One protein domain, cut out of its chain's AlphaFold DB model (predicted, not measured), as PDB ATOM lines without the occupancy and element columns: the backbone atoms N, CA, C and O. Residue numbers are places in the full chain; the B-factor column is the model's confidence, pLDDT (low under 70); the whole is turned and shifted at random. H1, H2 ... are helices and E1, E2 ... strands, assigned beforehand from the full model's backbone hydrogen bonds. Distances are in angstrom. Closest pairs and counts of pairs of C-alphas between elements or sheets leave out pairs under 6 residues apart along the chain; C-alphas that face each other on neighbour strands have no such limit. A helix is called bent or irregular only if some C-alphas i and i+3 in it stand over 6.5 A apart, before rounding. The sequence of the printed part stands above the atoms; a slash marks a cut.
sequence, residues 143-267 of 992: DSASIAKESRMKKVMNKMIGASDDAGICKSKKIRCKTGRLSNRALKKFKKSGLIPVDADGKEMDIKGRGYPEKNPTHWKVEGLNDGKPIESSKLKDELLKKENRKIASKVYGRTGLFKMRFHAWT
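Overview. This is residues 143 to 267 of the 992 residues of the protein "VanY domain-containing protein" of TM7 phylum sp. oral taxon 351 (UniProt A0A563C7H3). A bent helix, H1, runs along the longest axis, with H6 packed on its first arm, H1a, and H4 on its second arm, H1b. Beyond H1b a small hairpin of two strands, E1 and E2, has H3 next to E1 and H4 next to E2, while H5 turns off at a corner from H4 and the short H2 sits among loops, touching no helix. The printed part has 125 residues, with six named helices and two named strands in the order H1 H2 H3 E1 E2 H4 H5 H6; the sheet, E1 - E2, is antiparallel and the class is mostly helix. The whole is compact, with a radius of gyration of the C-alphas of 14.3 A and spans of 43 by 37 by 24 A.

Along the chain. H1, residues 144 to 162, begins at C-alpha 144 (36.737, 58.264, 14.373). By its hydrogen bonds it was assigned as one helix, but it is bent: C-alphas 151 and 154 are 6.5 A apart. Its arms are H1a, residues 144 to 151, 10.6 A long, and H1b, residues 154 to 162, 11.6 A. H2 is residues 175 to 178 and H3 residues 184 to 192, 12.3 A. E1 is residues 195 to 198, 9.4 A, and E2 residues 219 to 222, 9.9 A. H4, residues 233 to 241, 13.5 A, and H5, residues 243 to 253, 13.3 A, are irregular: C-alphas 234 and 237 are 7.0 A apart, and C-alphas 244 and 247 are 7.8 A apart. H6, residues 261 to 267, ends at C-alpha 267 (46.492, 49.314, 7.427).

Arrangement. H1a and H6 touch, closest at the C-alphas of Ser 146 and Arg 262, 4.7 A, and run opposite ways. H1b and H4 touch, closest at the C-alphas of Gly 162 and Ser 234, 4.3 A. The closest C-alphas of H3 and E1, Phe 190 and Ile 196, are 6.5 A apart. E1 and E2 form a hairpin, antiparallel at 147 degrees; N 196 and O 221 are within hydrogen-bond range at 2.8 A, as are N 219 and O 198 at 3.1 A. The closest C-alphas of E2 and H4, His 219 and Ser 233, are 4.8 A apart. H4 and H5 touch only at the corner, closest at the C-alphas of Leu 240 and Ala 249, 5.1 A. H2 and H3 are apart. Every O i to N i+4 pair is within hydrogen-bond range in H1a, H1b and H3; the counts are 3 of 5 in H4, 3 of 7 in H5, with 5 of 8 O i to N i+3 pairs, and 2 of 3 in H6, and H2 is too short for such a pair.

Size, cuts and confidence. The C-alphas of Asp 143 and Asp 201, the two farthest apart, are 44.1 A apart. The printed part has no cut. The links H1 to H2 and E1 to E2 are long, 12 and 20 residues. Mean pLDDT of the printed part is 82.7; residues 163 to 173 are under 70.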
ATOM      1  N   ASP A 143      39.267  61.087  11.700       91.56
ATOM      2  CA  ASP A 143      39.454  59.670  12.048       91.56
ATOM      3  C   ASP A 143      38.737  59.263  13.347       91.56
ATOM      4  O   ASP A 143      39.327  59.248  14.430       91.56
ATOM      5  N   SER A 144      37.463  58.880  13.252       92.38
ATOM      6  CA  SER A 144      36.737  58.264  14.373       92.38
ATOM      7  C   SER A 144      37.129  56.803  14.620       92.38
ATOM      8  O   SER A 144      37.092  56.358  15.770       92.38
ATOM      9  N   ALA A 145      37.544  56.063  13.584       93.25
ATOM     10  CA  ALA A 145      37.936  54.654  13.671       93.25
ATOM     11  C   ALA A 145      39.073  54.415  14.664       93.25
ATOM     12  O   ALA A 145      38.957  53.555  15.542       93.25
ATOM     13  N   SER A 146      40.147  55.198  14.573       91.69
ATOM     14  CA  SER A 146      41.269  55.079  15.506       91.69
ATOM     15  C   SER A 146      40.862  55.428  16.932       91.69
ATOM     16  O   SER A 146      41.250  54.716  17.852       91.69
ATOM     17  N   ILE A 147      40.038  56.461  17.134       90.50
ATOM     18  CA  ILE A 147      39.585  56.878  18.471       90.50
ATOM     19  C   ILE A 147      38.695  55.809  19.118       90.50
ATOM     20  O   ILE A 147      38.896  55.445  20.280       90.50
ATOM     21  N   ALA A 148      37.741  55.252  18.369       93.25
ATOM     22  CA  ALA A 148      36.887  54.169  18.850       93.25
ATOM     23  C   ALA A 148      37.705  52.907  19.173       93.25
ATOM     24  O   ALA A 148      37.512  52.284  20.218       93.25
ATOM     25  N   LYS A 149      38.681  52.560  18.322       93.50
ATOM     26  CA  LYS A 149      39.563  51.412  18.560       93.50
ATOM     27  C   LYS A 149      40.501  51.625  19.744       93.50
ATOM     28  O   LYS A 149      40.628  50.722  20.557       93.50
ATOM     29  N   GLU A 150      41.134  52.788  19.881       90.25
ATOM     30  CA  GLU A 150      42.038  53.101  21.000       90.25
ATOM     31  C   GLU A 150      41.297  53.158  22.345       90.25
ATOM     32  O   GLU A 150      41.771  52.596  23.337       90.25
ATOM     33  N   SER A 151      40.105  53.762  22.379       90.31
ATOM     34  CA  SER A 151      39.286  53.822  23.597       90.31
ATOM     35  C   SER A 151      38.855  52.428  24.069       90.31
ATOM     36  O   SER A 151      38.969  52.121  25.261       90.31
ATOM     37  N   ARG A 152      38.452  51.547  23.140       93.00
ATOM     38  CA  ARG A 152      38.059  50.160  23.441       93.00
ATOM     39  C   ARG A 152      39.224  49.182  23.587       93.00
ATOM     40  O   ARG A 152      39.085  48.192  24.306       93.00
ATOM     41  N   MET A 153      40.392  49.480  23.017       91.12
ATOM     42  CA  MET A 153      41.602  48.648  23.090       91.12
ATOM     43  C   MET A 153      41.918  48.224  24.519       91.12
ATOM     44  O   MET A 153      42.212  47.060  24.776       91.12
ATOM     45  N   LYS A 154      41.795  49.156  25.470       86.88
ATOM     46  CA  LYS A 154      42.029  48.887  26.893       86.88
ATOM     47  C   LYS A 154      41.114  47.781  27.430       86.88
ATOM     48  O   LYS A 154      41.582  46.924  28.168       86.88
ATOM     49  N   LYS A 155      39.828  47.765  27.058       89.19
ATOM     50  CA  LYS A 155      38.865  46.745  27.511       89.19
ATOM     51  C   LYS A 155      39.224  45.367  26.960       89.19
ATOM     52  O   LYS A 155      39.322  44.417  27.733       89.19
ATOM     53  N   VAL A 156      39.478  45.282  25.654       91.19
ATOM     54  CA  VAL A 156      39.840  44.023  24.984       91.19
ATOM     55  C   VAL A 156      41.172  43.489  25.508       91.19
ATOM     56  O   VAL A 156      41.266  42.325  25.887       91.19
ATOM     57  N   MET A 157      42.180  44.355  25.618       87.94
ATOM     58  CA  MET A 157      43.493  43.999  26.147       87.94
ATOM     59  C   MET A 157      43.411  43.490  27.587       87.94
ATOM     60  O   MET A 157      43.940  42.427  27.903       87.94
ATOM     61  N   ASN A 158      42.711  44.217  28.461       84.06
ATOM     62  CA  ASN A 158      42.590  43.848  29.870       84.06
ATOM     63  C   ASN A 158      41.867  42.515  30.056       84.06
ATOM     64  O   ASN A 158      42.235  41.752  30.944       84.06
ATOM     65  N   LYS A 159      40.871  42.217  29.217       85.94
ATOM     66  CA  LYS A 159      40.232  40.901  29.182       85.94
ATOM     67  C   LYS A 159      41.222  39.806  28.791       85.94
ATOM     68  O   LYS A 159      41.297  38.791  29.473       85.94
ATOM     69  N   MET A 160      41.974  40.006  27.708       86.25
ATOM     70  CA  MET A 160      42.932  39.011  27.216       86.25
ATOM     71  C   MET A 160      44.058  38.733  28.214       86.25
ATOM     72  O   MET A 160      44.478  37.589  28.355       86.25
ATOM     73  N   ILE A 161      44.536  39.769  28.908       83.12
ATOM     74  CA  ILE A 161      45.552  39.641  29.955       83.12
ATOM     75  C   ILE A 161      44.948  38.998  31.210       83.12
ATOM     76  O   ILE A 161      45.545  38.091  31.770       83.12
ATOM     77  N   GLY A 162      43.772  39.446  31.657       71.50
ATOM     78  CA  GLY A 162      43.160  39.025  32.921       71.50
ATOM     79  C   GLY A 162      42.468  37.658  32.904       71.50
ATOM     80  O   GLY A 162      41.957  37.236  33.939       71.50
ATOM     81  N   ALA A 163      42.421  36.968  31.764       65.38
ATOM     82  CA  ALA A 163      41.815  35.645  31.652       65.38
ATOM     83  C   ALA A 163      42.671  34.582  32.374       65.38
ATOM     84  O   ALA A 163      43.728  34.189  31.880       65.38
ATOM     85  N   SER A 164      42.205  34.125  33.543       54.03
ATOM     86  CA  SER A 164      42.864  33.111  34.378       54.03
ATOM     87  C   SER A 164      42.856  31.714  33.749       54.03
ATOM     88  O   SER A 164      41.917  31.332  33.049       54.03
ATOM     89  N   ASP A 165      43.867  30.914  34.089       54.97
ATOM     90  CA  ASP A 165      44.055  29.532  33.620       54.97
ATOM     91  C   ASP A 165      43.023  28.536  34.213       54.97
ATOM     92  O   ASP A 165      42.833  27.432  33.699       54.97
ATOM     93  N   ASP A 166      42.297  28.945  35.261       46.88
ATOM     94  CA  ASP A 166      41.379  28.102  36.048       46.88
ATOM     95  C   ASP A 166      40.057  27.760  35.348       46.88
ATOM     96  O   ASP A 166      39.256  26.976  35.856       46.88
ATOM     97  N   ALA A 167      39.805  28.327  34.169       42.09
ATOM     98  CA  ALA A 167      38.537  28.129  33.490       42.09
ATOM     99  C   ALA A 167      38.488  26.864  32.619       42.09
ATOM    100  O   ALA A 167      37.410  26.500  32.173       42.09
ATOM    101  N   GLY A 168      39.606  26.204  32.289       46.50
ATOM    102  CA  GLY A 168      39.591  25.103  31.304       46.50
ATOM    103  C   GLY A 168      38.990  25.490  29.932       46.50
ATOM    104  O   GLY A 168      38.686  24.632  29.101       46.50
ATOM    105  N   ILE A 169      38.804  26.785  29.683       44.91
ATOM    106  CA  ILE A 169      38.132  27.348  28.521       44.91
ATOM    107  C   ILE A 169      39.232  27.674  27.509       44.91
ATOM    108  O   ILE A 169      40.050  28.547  27.762       44.91
ATOM    109  N   CYS A 170      39.246  26.942  26.385       57.97
ATOM    110  CA  CYS A 170      39.784  27.328  25.060       57.97
ATOM    111  C   CYS A 170      40.687  26.334  24.322       57.97
ATOM    112  O   CYS A 170      41.633  26.728  23.639       57.97
ATOM    113  N   LYS A 171      40.293  25.054  24.292       53.44
ATOM    114  CA  LYS A 171      40.655  24.172  23.164       53.44
ATOM    115  C   LYS A 171      39.867  24.475  21.872       53.44
ATOM    116  O   LYS A 171      40.270  24.023  20.809       53.44
ATOM    117  N   SER A 172      38.768  25.235  21.947       60.81
ATOM    118  CA  SER A 172      37.896  25.596  20.810       60.81
ATOM    119  C   SER A 172      38.229  26.967  20.203       60.81
ATOM    120  O   SER A 172      38.768  27.831  20.897       60.81
ATOM    121  N   LYS A 173      37.833  27.216  18.948       66.19
ATOM    122  CA  LYS A 173      38.002  28.506  18.247       66.19
ATOM    123  C   LYS A 173      36.766  29.419  18.339       66.19
ATOM    124  O   LYS A 173      36.579  30.315  17.519       66.19
ATOM    125  N   LYS A 174      35.918  29.210  19.345       78.69
ATOM    126  CA  LYS A 174      34.732  30.038  19.625       78.69
ATOM    127  C   LYS A 174      35.102  31.496  19.932       78.69
ATOM    128  O   LYS A 174      36.196  31.783  20.425       78.69
ATOM    129  N   ILE A 175      34.172  32.428  19.727       80.06
ATOM    130  CA  ILE A 175      34.427  33.873  19.876       80.06
ATOM    131  C   ILE A 175      34.885  34.288  21.276       80.06
ATOM    132  O   ILE A 175      35.806  35.097  21.405       80.06
ATOM    133  N   ARG A 176      34.312  33.695  22.333       78.12
ATOM    134  CA  ARG A 176      34.708  33.964  23.728       78.12
ATOM    135  C   ARG A 176      36.164  33.603  23.977       78.12
ATOM    136  O   ARG A 176      36.859  34.302  24.702       78.12
ATOM    137  N   CYS A 177      36.624  32.553  23.302       75.69
ATOM    138  CA  CYS A 177      38.010  32.136  23.330       75.69
ATOM    139  C   CYS A 177      38.911  33.062  22.539       75.69
ATOM    140  O   CYS A 177      39.911  33.537  23.065       75.69
ATOM    141  N   LYS A 178      38.544  33.359  21.292       76.00
ATOM    142  CA  LYS A 178      39.344  34.212  20.408       76.00
ATOM    143  C   LYS A 178      39.523  35.632  20.967       76.00
ATOM    144  O   LYS A 178      40.600  36.204  20.850       76.00
ATOM    145  N   THR A 179      38.502  36.166  21.638       79.31
ATOM    146  CA  THR A 179      38.525  37.496  22.278       79.31
ATOM    147  C   THR A 179      39.095  37.500  23.703       79.31
ATOM    148  O   THR A 179      39.226  38.567  24.294       79.31
ATOM    149  N   GLY A 180      39.427  36.334  24.270       79.12
ATOM    150  CA  GLY A 180      39.907  36.175  25.649       79.12
ATOM    151  C   GLY A 180      41.331  35.631  25.783       79.12
ATOM    152  O   GLY A 180      41.760  35.337  26.894       79.12
ATOM    153  N   ARG A 181      42.073  35.460  24.682       80.31
ATOM    154  CA  ARG A 181      43.423  34.875  24.706       80.31
ATOM    155  C   ARG A 181      44.406  35.617  23.812       80.31
ATOM    156  O   ARG A 181      44.020  36.163  22.777       80.31
ATOM    157  N   LEU A 182      45.678  35.557  24.197       86.94
ATOM    158  CA  LEU A 182      46.797  36.105  23.433       86.94
ATOM    159  C   LEU A 182      47.405  35.029  22.529       86.94
ATOM    160  O   LEU A 182      47.711  33.924  22.974       86.94
ATOM    161  N   SER A 183      47.603  35.346  21.253       86.62
ATOM    162  CA  SER A 183      48.303  34.466  20.316       86.62
ATOM    163  C   SER A 183      49.794  34.378  20.647       86.62
ATOM    164  O   SER A 183      50.374  35.274  21.266       86.62
ATOM    165  N   ASN A 184      50.469  33.337  20.153       86.50
ATOM    166  CA  ASN A 184      51.926  33.243  20.263       86.50
ATOM    167  C   ASN A 184      52.634  34.448  19.604       86.50
ATOM    168  O   ASN A 184      53.683  34.895  20.072       86.50
ATOM    169  N   ARG A 185      52.032  35.029  18.553       87.69
ATOM    170  CA  ARG A 185      52.528  36.247  17.887       87.69
ATOM    171  C   ARG A 185      52.439  37.457  18.822       87.69
ATOM    172  O   ARG A 185      53.417  38.195  18.946       87.69
ATOM    173  N   ALA A 186      51.315  37.617  19.524       89.19
ATOM    174  CA  ALA A 186      51.127  38.665  20.525       89.19
ATOM    175  C   ALA A 186      52.091  38.504  21.709       89.19
ATOM    176  O   ALA A 186      52.773  39.456  22.079       89.19
ATOM    177  N   LEU A 187      52.230  37.293  22.256       90.06
ATOM    178  CA  LEU A 187      53.158  37.016  23.359       90.06
ATOM    179  C   LEU A 187      54.616  37.305  22.981       90.06
ATOM    180  O   LEU A 187      55.366  37.884  23.765       90.06
ATOM    181  N   LYS A 188      55.019  36.980  21.746       89.38
ATOM    182  CA  LYS A 188      56.349  37.326  21.226       89.38
ATOM    183  C   LYS A 188      56.545  38.839  21.109       89.38
ATOM    184  O   LYS A 188      57.634  39.327  21.407       89.38
ATOM    185  N   LYS A 189      55.512  39.574  20.680       89.25
ATOM    186  CA  LYS A 189      55.505  41.045  20.664       89.25
ATOM    187  C   LYS A 189      55.702  41.585  22.089       89.25
ATOM    188  O   LYS A 189      56.671  42.301  22.312       89.25
ATOM    189  N   PHE A 190      54.905  41.143  23.064       90.31
ATOM    190  CA  PHE A 190      55.065  41.522  24.475       90.31
ATOM    191  C   PHE A 190      56.474  41.268  25.018       90.31
ATOM    192  O   PHE A 190      57.103  42.192  25.542       90.31
ATOM    193  N   LYS A 191      57.005  40.055  24.809       90.25
ATOM    194  CA  LYS A 191      58.355  39.682  25.248       90.25
ATOM    195  C   LYS A 191      59.418  40.624  24.674       90.25
ATOM    196  O   LYS A 191      60.284  41.077  25.414       90.25
ATOM    197  N   LYS A 192      59.325  40.984  23.386       88.25
ATOM    198  CA  LYS A 192      60.243  41.944  22.741       88.25
ATOM    199  C   LYS A 192      60.185  43.352  23.341       88.25
ATOM    200  O   LYS A 192      61.171  44.074  23.257       88.25
ATOM    201  N   SER A 193      59.062  43.748  23.933       85.62
ATOM    202  CA  SER A 193      58.919  45.053  24.592       85.62
ATOM    203  C   SER A 193      59.280  45.052  26.079       85.62
ATOM    204  O   SER A 193      59.203  46.106  26.719       85.62
ATOM    205  N   GLY A 194      59.711  43.911  26.625       87.56
ATOM    206  CA  GLY A 194      60.096  43.772  28.031       87.56
ATOM    207  C   GLY A 194      58.943  43.393  28.965       87.56
ATOM    208  O   GLY A 194      59.086  43.528  30.177       87.56
ATOM    209  N   LEU A 195      57.809  42.927  28.421       90.62
ATOM    210  CA  LEU A 195      56.722  42.298  29.177       90.62
ATOM    211  C   LEU A 195      56.780  40.790  28.922       90.62
ATOM    212  O   LEU A 195      56.300  40.292  27.906       90.62
ATOM    213  N   ILE A 196      57.437  40.063  29.817       91.75
ATOM    214  CA  ILE A 196      57.763  38.651  29.635       91.75
ATOM    215  C   ILE A 196      56.665  37.800  30.288       91.75
ATOM    216  O   ILE A 196      56.469  37.919  31.500       91.75
ATOM    217  N   PRO A 197      55.952  36.946  29.533       90.56
ATOM    218  CA  PRO A 197      54.957  36.048  30.109       90.56
ATOM    219  C   PRO A 197      55.649  34.917  30.882       90.56
ATOM    220  O   PRO A 197      56.523  34.224  30.347       90.56
ATOM    221  N   VAL A 198      55.259  34.739  32.142       89.25
ATOM    222  CA  VAL A 198      55.842  33.761  33.071       89.25
ATOM    223  C   VAL A 198      54.741  33.013  33.830       89.25
ATOM    224  O   VAL A 198      53.581  33.428  33.849       89.25
ATOM    225  N   ASP A 199      55.091  31.891  34.448       85.12
ATOM    226  CA  ASP A 199      54.233  31.227  35.429       85.12
ATOM    227  C   ASP A 199      54.369  31.846  36.836       85.12
ATOM    228  O   ASP A 199      55.099  32.820  37.043       85.12
ATOM    229  N   ALA A 200      53.639  31.290  37.811       84.12
ATOM    230  CA  ALA A 200      53.656  31.751  39.203       84.12
ATOM    231  C   ALA A 200      55.042  31.653  39.860       84.12
ATOM    232  O   ALA A 200      55.366  32.458  40.732       84.12
ATOM    233  N   ASP A 201      55.873  30.716  39.403       83.00
ATOM    234  CA  ASP A 201      57.239  30.514  39.884       83.00
ATOM    235  C   ASP A 201      58.252  31.420  39.154       83.00
ATOM    236  O   ASP A 201      59.442  31.439  39.478       83.00
ATOM    237  N   GLY A 202      57.793  32.208  38.175       82.56
ATOM    238  CA  GLY A 202      58.607  33.136  37.396       82.56
ATOM    239  C   GLY A 202      59.358  32.495  36.230       82.56
ATOM    240  O   GLY A 202      60.235  33.140  35.647       82.56
ATOM    241  N   LYS A 203      59.032  31.253  35.862       88.81
ATOM    242  CA  LYS A 203      59.595  30.583  34.691       88.81
ATOM    243  C   LYS A 203      58.878  31.056  33.429       88.81
ATOM    244  O   LYS A 203      57.654  31.134  33.371       88.81
ATOM    245  N   GLU A 204      59.656  31.370  32.396       89.56
ATOM    246  CA  GLU A 204      59.111  31.808  31.111       89.56
ATOM    247  C   GLU A 204      58.266  30.722  30.441       89.56
ATOM    248  O   GLU A 204      58.624  29.540  30.429       89.56
ATOM    249  N   MET A 205      57.160  31.146  29.835       85.88
ATOM    250  CA  MET A 205      56.316  30.269  29.030       85.88
ATOM    251  C   MET A 205      56.989  29.889  27.705       85.88
ATOM    252  O   MET A 205      57.691  30.698  27.093       85.88
ATOM    253  N   ASP A 206      56.708  28.680  27.215       82.12
ATOM    254  CA  ASP A 206      57.112  28.258  25.870       82.12
ATOM    255  C   ASP A 206      56.226  28.929  24.805       82.12
ATOM    256  O   ASP A 206      55.038  28.623  24.672       82.12
ATOM    257  N   ILE A 207      56.802  29.875  24.054       83.38
ATOM    258  CA  ILE A 207      56.111  30.634  23.005       83.38
ATOM    259  C   ILE A 207      56.504  30.067  21.639       83.38
ATOM    260  O   ILE A 207      57.625  30.265  21.162       83.38
ATOM    261  N   LYS A 208      55.552  29.413  20.967       80.38
ATOM    262  CA  LYS A 208      55.745  28.849  19.618       80.38
ATOM    263  C   LYS A 208      55.718  29.938  18.530       80.38
ATOM    264  O   LYS A 208      55.517  31.119  18.794       80.38
ATOM    265  N   GLY A 209      55.933  29.556  17.269       71.50
ATOM    266  CA  GLY A 209      55.979  30.503  16.143       71.50
ATOM    267  C   GLY A 209      54.618  31.045  15.681       71.50
ATOM    268  O   GLY A 209      54.509  32.226  15.371       71.50
ATOM    269  N   ARG A 210      53.579  30.199  15.629       74.50
ATOM    270  CA  ARG A 210      52.223  30.548  15.160       74.50
ATOM    271  C   ARG A 210      51.153  29.954  16.081       74.50
ATOM    272  O   ARG A 210      51.462  29.154  16.965       74.50
ATOM    273  N   GLY A 211      49.899  30.344  15.861       75.88
ATOM    274  CA  GLY A 211      48.745  29.846  16.606       75.88
ATOM    275  C   GLY A 211      48.673  30.389  18.030       75.88
ATOM    276  O   GLY A 211      49.190  31.467  18.335       75.88
ATOM    277  N   TYR A 212      48.028  29.622  18.900       78.81
ATOM    278  CA  TYR A 212      47.743  30.003  20.276       78.81
ATOM    279  C   TYR A 212      48.475  29.087  21.264       78.81
ATOM    280  O   TYR A 212      48.684  27.910  20.951       78.81
ATOM    281  N   PRO A 213      48.904  29.608  22.425       77.50
ATOM    282  CA  PRO A 213      49.447  28.780  23.492       77.50
ATOM    283  C   PRO A 213      48.351  27.871  24.070       77.50
ATOM    284  O   PRO A 213      47.158  28.143  23.928       77.50
ATOM    285  N   GLU A 214      48.753  26.785  24.733       71.31
ATOM    286  CA  GLU A 214      47.805  25.877  25.403       71.31
ATOM    287  C   GLU A 214      47.109  26.538  26.599       71.31
ATOM    288  O   GLU A 214      46.003  26.142  26.963       71.31
ATOM    289  N   LYS A 215      47.770  27.535  27.196       73.56
ATOM    290  CA  LYS A 215      47.381  28.242  28.415       73.56
ATOM    291  C   LYS A 215      47.724  29.722  28.285       73.56
ATOM    292  O   LYS A 215      48.718  30.062  27.639       73.56
ATOM    293  N   ASN A 216      46.919  30.592  28.889       78.56
ATOM    294  CA  ASN A 216      47.256  32.012  28.990       78.56
ATOM    295  C   ASN A 216      48.337  32.226  30.068       78.56
ATOM    296  O   ASN A 216      48.473  31.401  30.973       78.56
ATOM    297  N   PRO A 217      49.103  33.331  30.009       84.31
ATOM    298  CA  PRO A 217      50.035  33.674  31.076       84.31
ATOM    299  C   PRO A 217      49.311  33.887  32.400       84.31
ATOM    300  O   PRO A 217      48.366  34.672  32.473       84.31
ATOM    301  N   THR A 218      49.772  33.224  33.460       86.56
ATOM    302  CA  THR A 218      49.260  33.464  34.818       86.56
ATOM    303  C   THR A 218      49.940  34.665  35.464       86.56
ATOM    304  O   THR A 218      49.321  35.340  36.288       86.56
ATOM    305  N   HIS A 219      51.190  34.944  35.079       91.25
ATOM    306  CA  HIS A 219      51.988  36.052  35.583       91.25
ATOM    307  C   HIS A 219      52.818  36.717  34.474       91.25
ATOM    308  O   HIS A 219      53.007  36.194  33.373       91.25
ATOM    309  N   TRP A 220      53.350  37.894  34.791       91.88
ATOM    310  CA  TRP A 220      54.199  38.682  33.908       91.88
ATOM    311  C   TRP A 220      55.392  39.246  34.660       91.88
ATOM    312  O   TRP A 220      55.252  39.815  35.741       91.88
ATOM    313  N   LYS A 221      56.570  39.141  34.055       92.19
ATOM    314  CA  LYS A 221      57.766  39.851  34.494       92.19
ATOM    315  C   LYS A 221      57.959  41.072  33.606       92.19
ATOM    316  O   LYS A 221      58.098  40.942  32.392       92.19
ATOM    317  N   VAL A 222      57.961  42.253  34.211       90.06
ATOM    318  CA  VAL A 222      58.058  43.526  33.491       90.06
ATOM    319  C   VAL A 222      59.361  44.218  33.866       90.06
ATOM    320  O   VAL A 222      59.650  44.428  35.042       90.06
ATOM    321  N   GLU A 223      60.168  44.556  32.866       82.44
ATOM    322  CA  GLU A 223      61.420  45.279  33.087       82.44
ATOM    323  C   GLU A 223      61.149  46.679  33.666       82.44
ATOM    324  O   GLU A 223      60.383  47.459  33.096       82.44
ATOM    325  N   GLY A 224      61.787  47.000  34.797       80.50
ATOM    326  CA  GLY A 224      61.636  48.292  35.473       80.50
ATOM    327  C   GLY A 224      60.392  48.427  36.357       80.50
ATOM    328  O   GLY A 224      60.105  49.533  36.803       80.50
ATOM    329  N   LEU A 225      59.667  47.336  36.626       86.25
ATOM    330  CA  LEU A 225      58.476  47.333  37.481       86.25
ATOM    331  C   LEU A 225      58.534  46.166  38.481       86.25
ATOM    332  O   LEU A 225      58.999  45.076  38.141       86.25
ATOM    333  N   ASN A 226      58.084  46.396  39.720       81.75
ATOM    334  CA  ASN A 226      58.041  45.392  40.800       81.75
ATOM    335  C   ASN A 226      59.375  44.634  41.021       81.75
ATOM    336  O   ASN A 226      59.377  43.428  41.265       81.75
ATOM    337  N   ASP A 227      60.521  45.307  40.855       78.81
ATOM    338  CA  ASP A 227      61.874  44.722  40.941       78.81
ATOM    339  C   ASP A 227      62.093  43.478  40.053       78.81
ATOM    340  O   ASP A 227      62.925  42.615  40.341       78.81
ATOM    341  N   GLY A 228      61.315  43.343  38.972       73.50
ATOM    342  CA  GLY A 228      61.342  42.173  38.097       73.50
ATOM    343  C   GLY A 228      60.735  40.905  38.710       73.50
ATOM    344  O   GLY A 228      60.941  39.817  38.163       73.50
ATOM    345  N   LYS A 229      59.997  41.015  39.823       86.88
ATOM    346  CA  LYS A 229      59.210  39.910  40.386       86.88
ATOM    347  C   LYS A 229      57.952  39.663  39.543       86.88
ATOM    348  O   LYS A 229      57.373  40.629  39.038       86.88
ATOM    349  N   PRO A 230      57.502  38.399  39.410       90.69
ATOM    350  CA  PRO A 230      56.271  38.074  38.697       90.69
ATOM    351  C   PRO A 230      55.064  38.834  39.259       90.69
ATOM    352  O   PRO A 230      54.842  38.873  40.469       90.69
ATOM    353  N   ILE A 231      54.288  39.440  38.366       91.12
ATOM    354  CA  ILE A 231      53.038  40.143  38.658       91.12
ATOM    355  C   ILE A 231      51.905  39.271  38.148       91.12
ATOM    356  O   ILE A 231      51.922  38.865  36.989       91.12
ATOM    357  N   GLU A 232      50.919  38.996  38.992       90.50
ATOM    358  CA  GLU A 232      49.720  38.256  38.598       90.50
ATOM    359  C   GLU A 232      49.025  38.940  37.409       90.50
ATOM    360  O   GLU A 232      48.824  40.158  37.414       90.50
ATOM    361  N   SER A 233      48.636  38.171  36.390       87.94
ATOM    362  CA  SER A 233      48.038  38.712  35.164       87.94
ATOM    363  C   SER A 233      46.808  39.587  35.425       87.94
ATOM    364  O   SER A 233      46.649  40.632  34.796       87.94
ATOM    365  N   SER A 234      45.979  39.226  36.406       85.19
ATOM    366  CA  SER A 234      44.801  40.001  36.822       85.19
ATOM    367  C   SER A 234      45.147  41.420  37.311       85.19
ATOM    368  O   SER A 234      44.355  42.346  37.116       85.19
ATOM    369  N   LYS A 235      46.345  41.600  37.888       88.75
ATOM    370  CA  LYS A 235      46.856  42.852  38.473       88.75
ATOM    371  C   LYS A 235      47.729  43.659  37.517       88.75
ATOM    372  O   LYS A 235      47.931  44.851  37.740       88.75
ATOM    373  N   LEU A 236      48.234  43.050  36.438       88.62
ATOM    374  CA  LEU A 236      49.143  43.717  35.499       88.62
ATOM    375  C   LEU A 236      48.549  45.017  34.939       88.62
ATOM    376  O   LEU A 236      49.264  46.007  34.785       88.62
ATOM    377  N   LYS A 237      47.245  45.033  34.641       87.25
ATOM    378  CA  LYS A 237      46.579  46.235  34.118       87.25
ATOM    379  C   LYS A 237      46.677  47.407  35.099       87.25
ATOM    380  O   LYS A 237      46.962  48.522  34.675       87.25
ATOM    381  N   ASP A 238      46.465  47.148  36.388       88.56
ATOM    382  CA  ASP A 238      46.394  48.185  37.410       88.56
ATOM    383  C   ASP A 238      47.797  48.737  37.658       88.56
ATOM    384  O   ASP A 238      47.969  49.945  37.756       88.56
ATOM    385  N   GLU A 239      48.815  47.872  37.617       89.88
ATOM    386  CA  GLU A 239      50.225  48.267  37.660       89.88
ATOM    387  C   GLU A 239      50.641  49.135  36.465       89.88
ATOM    388  O   GLU A 239      51.272  50.176  36.651       89.88
ATOM    389  N   LEU A 240      50.271  48.754  35.236       88.38
ATOM    390  CA  LEU A 240      50.603  49.535  34.040       88.38
ATOM    391  C   LEU A 240      49.885  50.893  34.009       88.38
ATOM    392  O   LEU A 240      50.424  51.855  33.471       88.38
ATOM    393  N   LEU A 241      48.674  51.000  34.557       86.44
ATOM    394  CA  LEU A 241      47.892  52.240  34.495       86.44
ATOM    395  C   LEU A 241      48.304  53.298  35.534       86.44
ATOM    396  O   LEU A 241      47.875  54.450  35.412       86.44
ATOM    397  N   LYS A 242      49.167  52.956  36.502       89.25
ATOM    398  CA  LYS A 242      49.734  53.921  37.460       89.25
ATOM    399  C   LYS A 242      50.499  55.047  36.750       89.25
ATOM    400  O   LYS A 242      51.148  54.827  35.723       89.25
ATOM    401  N   LYS A 243      50.427  56.271  37.291       84.88
ATOM    402  CA  LYS A 243      51.001  57.480  36.662       84.88
ATOM    403  C   LYS A 243      52.528  57.385  36.518       84.88
ATOM    404  O   LYS A 243      53.075  57.764  35.487       84.88
ATOM    405  N   GLU A 244      53.210  56.810  37.495       86.81
ATOM    406  CA  GLU A 244      54.657  56.581  37.498       86.81
ATOM    407  C   GLU A 244      55.118  55.572  36.430       86.81
ATOM    408  O   GLU A 244      56.256  55.630  35.964       86.81
ATOM    409  N   ASN A 245      54.219  54.699  35.962       90.06
ATOM    410  CA  ASN A 245      54.538  53.618  35.028       90.06
ATOM    411  C   ASN A 245      54.210  53.957  33.567       90.06
ATOM    412  O   ASN A 245      54.356  53.106  32.686       90.06
ATOM    413  N   ARG A 246      53.821  55.204  33.262       87.69
ATOM    414  CA  ARG A 246      53.374  55.612  31.917       87.69
ATOM    415  C   ARG A 246      54.401  55.374  30.813       87.69
ATOM    416  O   ARG A 246      54.023  54.976  29.718       87.69
ATOM    417  N   LYS A 247      55.700  55.487  31.099       87.56
ATOM    418  CA  LYS A 247      56.759  55.144  30.131       87.56
ATOM    419  C   LYS A 247      56.770  53.655  29.751       87.56
ATOM    420  O   LYS A 247      57.097  53.303  28.623       87.56
ATOM    421  N   ILE A 248      56.439  52.769  30.689       89.19
ATOM    422  CA  ILE A 248      56.348  51.322  30.440       89.19
ATOM    423  C   ILE A 248      55.020  51.018  29.749       89.19
ATOM    424  O   ILE A 248      54.974  50.292  28.758       89.19
ATOM    425  N   ALA A 249      53.943  51.626  30.235       87.88
ATOM    426  CA  ALA A 249      52.606  51.442  29.708       87.88
ATOM    427  C   ALA A 249      52.455  51.963  28.271       87.88
ATOM    428  O   ALA A 249      51.683  51.385  27.503       87.88
ATOM    429  N   SER A 250      53.221  52.985  27.863       88.19
ATOM    430  CA  SER A 250      53.236  53.488  26.482       88.19
ATOM    431  C   SER A 250      53.702  52.426  25.486       88.19
ATOM    432  O   SER A 250      53.235  52.404  24.348       88.19
ATOM    433  N   LYS A 251      54.522  51.460  25.924       87.94
ATOM    434  CA  LYS A 251      54.893  50.308  25.098       87.94
ATOM    435  C   LYS A 251      53.686  49.437  24.754       87.94
ATOM    436  O   LYS A 251      53.708  48.803  23.713       87.94
ATOM    437  N   VAL A 252      52.640  49.395  25.580       86.75
ATOM    438  CA  VAL A 252      51.435  48.577  25.342       86.75
ATOM    439  C   VAL A 252      50.305  49.418  24.752       86.75
ATOM    440  O   VAL A 252      49.779  49.084  23.693       86.75
ATOM    441  N   TYR A 253      49.946  50.510  25.430       86.69
ATOM    442  CA  TYR A 253      48.768  51.326  25.126       86.69
ATOM    443  C   TYR A 253      49.080  52.618  24.363       86.69
ATOM    444  O   TYR A 253      48.152  53.322  23.970       86.69
ATOM    445  N   GLY A 254      50.358  52.961  24.189       84.06
ATOM    446  CA  GLY A 254      50.766  54.172  23.482       84.06
ATOM    447  C   GLY A 254      50.573  54.063  21.969       84.06
ATOM    448  O   GLY A 254      50.568  52.970  21.397       84.06
ATOM    449  N   ARG A 255      50.489  55.215  21.299       77.44
ATOM    450  CA  ARG A 255      50.348  55.332  19.832       77.44
ATOM    451  C   ARG A 255      51.427  54.606  19.038       77.44
ATOM    452  O   ARG A 255      51.149  54.047  17.977       77.44
ATOM    453  N   THR A 256      52.651  54.619  19.551       72.81
ATOM    454  CA  THR A 256      53.824  53.954  18.967       72.81
ATOM    455  C   THR A 256      54.124  52.601  19.621       72.81
ATOM    456  O   THR A 256      55.126  51.970  19.284       72.81
ATOM    457  N   GLY A 257      53.248  52.139  20.522       78.31
ATOM    458  CA  GLY A 257      53.377  50.883  21.252       78.31
ATOM    459  C   GLY A 257      53.191  49.633  20.386       78.31
ATOM    460  O   GLY A 257      53.049  49.688  19.167       78.31
ATOM    461  N   LEU A 258      53.171  48.475  21.043       80.19
ATOM    462  CA  LEU A 258      53.176  47.124  20.477       80.19
ATOM    463  C   LEU A 258      52.158  46.884  19.366       80.19
ATOM    464  O   LEU A 258      52.454  46.194  18.391       80.19
ATOM    465  N   PHE A 259      50.959  47.429  19.541       80.31
ATOM    466  CA  PHE A 259      49.808  47.118  18.700       80.31
ATOM    467  C   PHE A 259      49.411  48.246  17.763       80.31
ATOM    468  O   PHE A 259      48.496  48.036  16.987       80.31
ATOM    469  N   LYS A 260      50.049  49.427  17.847       83.62
ATOM    470  CA  LYS A 260      49.866  50.578  16.939       83.62
ATOM    471  C   LYS A 260      48.425  50.727  16.415       83.62
ATOM    472  O   LYS A 260      48.205  50.715  15.206       83.62
ATOM    473  N   MET A 261      47.429  50.833  17.298       86.25
ATOM    474  CA  MET A 261      46.013  50.694  16.905       86.25
ATOM    475  C   MET A 261      45.579  51.666  15.808       86.25
ATOM    476  O   MET A 261      44.909  51.257  14.865       86.25
ATOM    477  N   ARG A 262      46.033  52.922  15.873       85.31
ATOM    478  CA  ARG A 262      45.812  53.921  14.819       85.31
ATOM    479  C   ARG A 262      46.409  53.529  13.467       85.31
ATOM    480  O   ARG A 262      45.833  53.829  12.430       85.31
ATOM    481  N   PHE A 263      47.547  52.839  13.461       84.38
ATOM    482  CA  PHE A 263      48.104  52.277  12.233       84.38
ATOM    483  C   PHE A 263      47.202  51.150  11.722       84.38
ATOM    484  O   PHE A 263      46.721  51.239  10.600       84.38
ATOM    485  N   HIS A 264      46.880  50.145  12.541       85.69
ATOM    486  CA  HIS A 264      46.054  49.010  12.100       85.69
ATOM    487  C   HIS A 264      44.617  49.391  11.710       85.69
ATOM    488  O   HIS A 264      44.041  48.736  10.843       85.69
ATOM    489  N   ALA A 265      44.063  50.481  12.251       89.56
ATOM    490  CA  ALA A 265      42.795  51.051  11.789       89.56
ATOM    491  C   ALA A 265      42.825  51.453  10.299       89.56
ATOM    492  O   ALA A 265      41.800  51.396   9.626       89.56
ATOM    493  N   TRP A 266      44.001  51.800   9.763       88.88
ATOM    494  CA  TRP A 266      44.192  52.251   8.377       88.88
ATOM    495  C   TRP A 266      45.117  51.354   7.547       88.88
ATOM    496  O   TRP A 266      45.368  51.622   6.373       88.88
ATOM    497  N   THR A 267      45.610  50.258   8.123       85.69
ATOM    498  CA  THR A 267      46.492  49.314   7.427       85.69
ATOM    499  C   THR A 267      46.082  47.854   7.546       85.69
ATOM    500  O   THR A 267      46.573  47.049   6.760       85.69
TER     501      THR A 267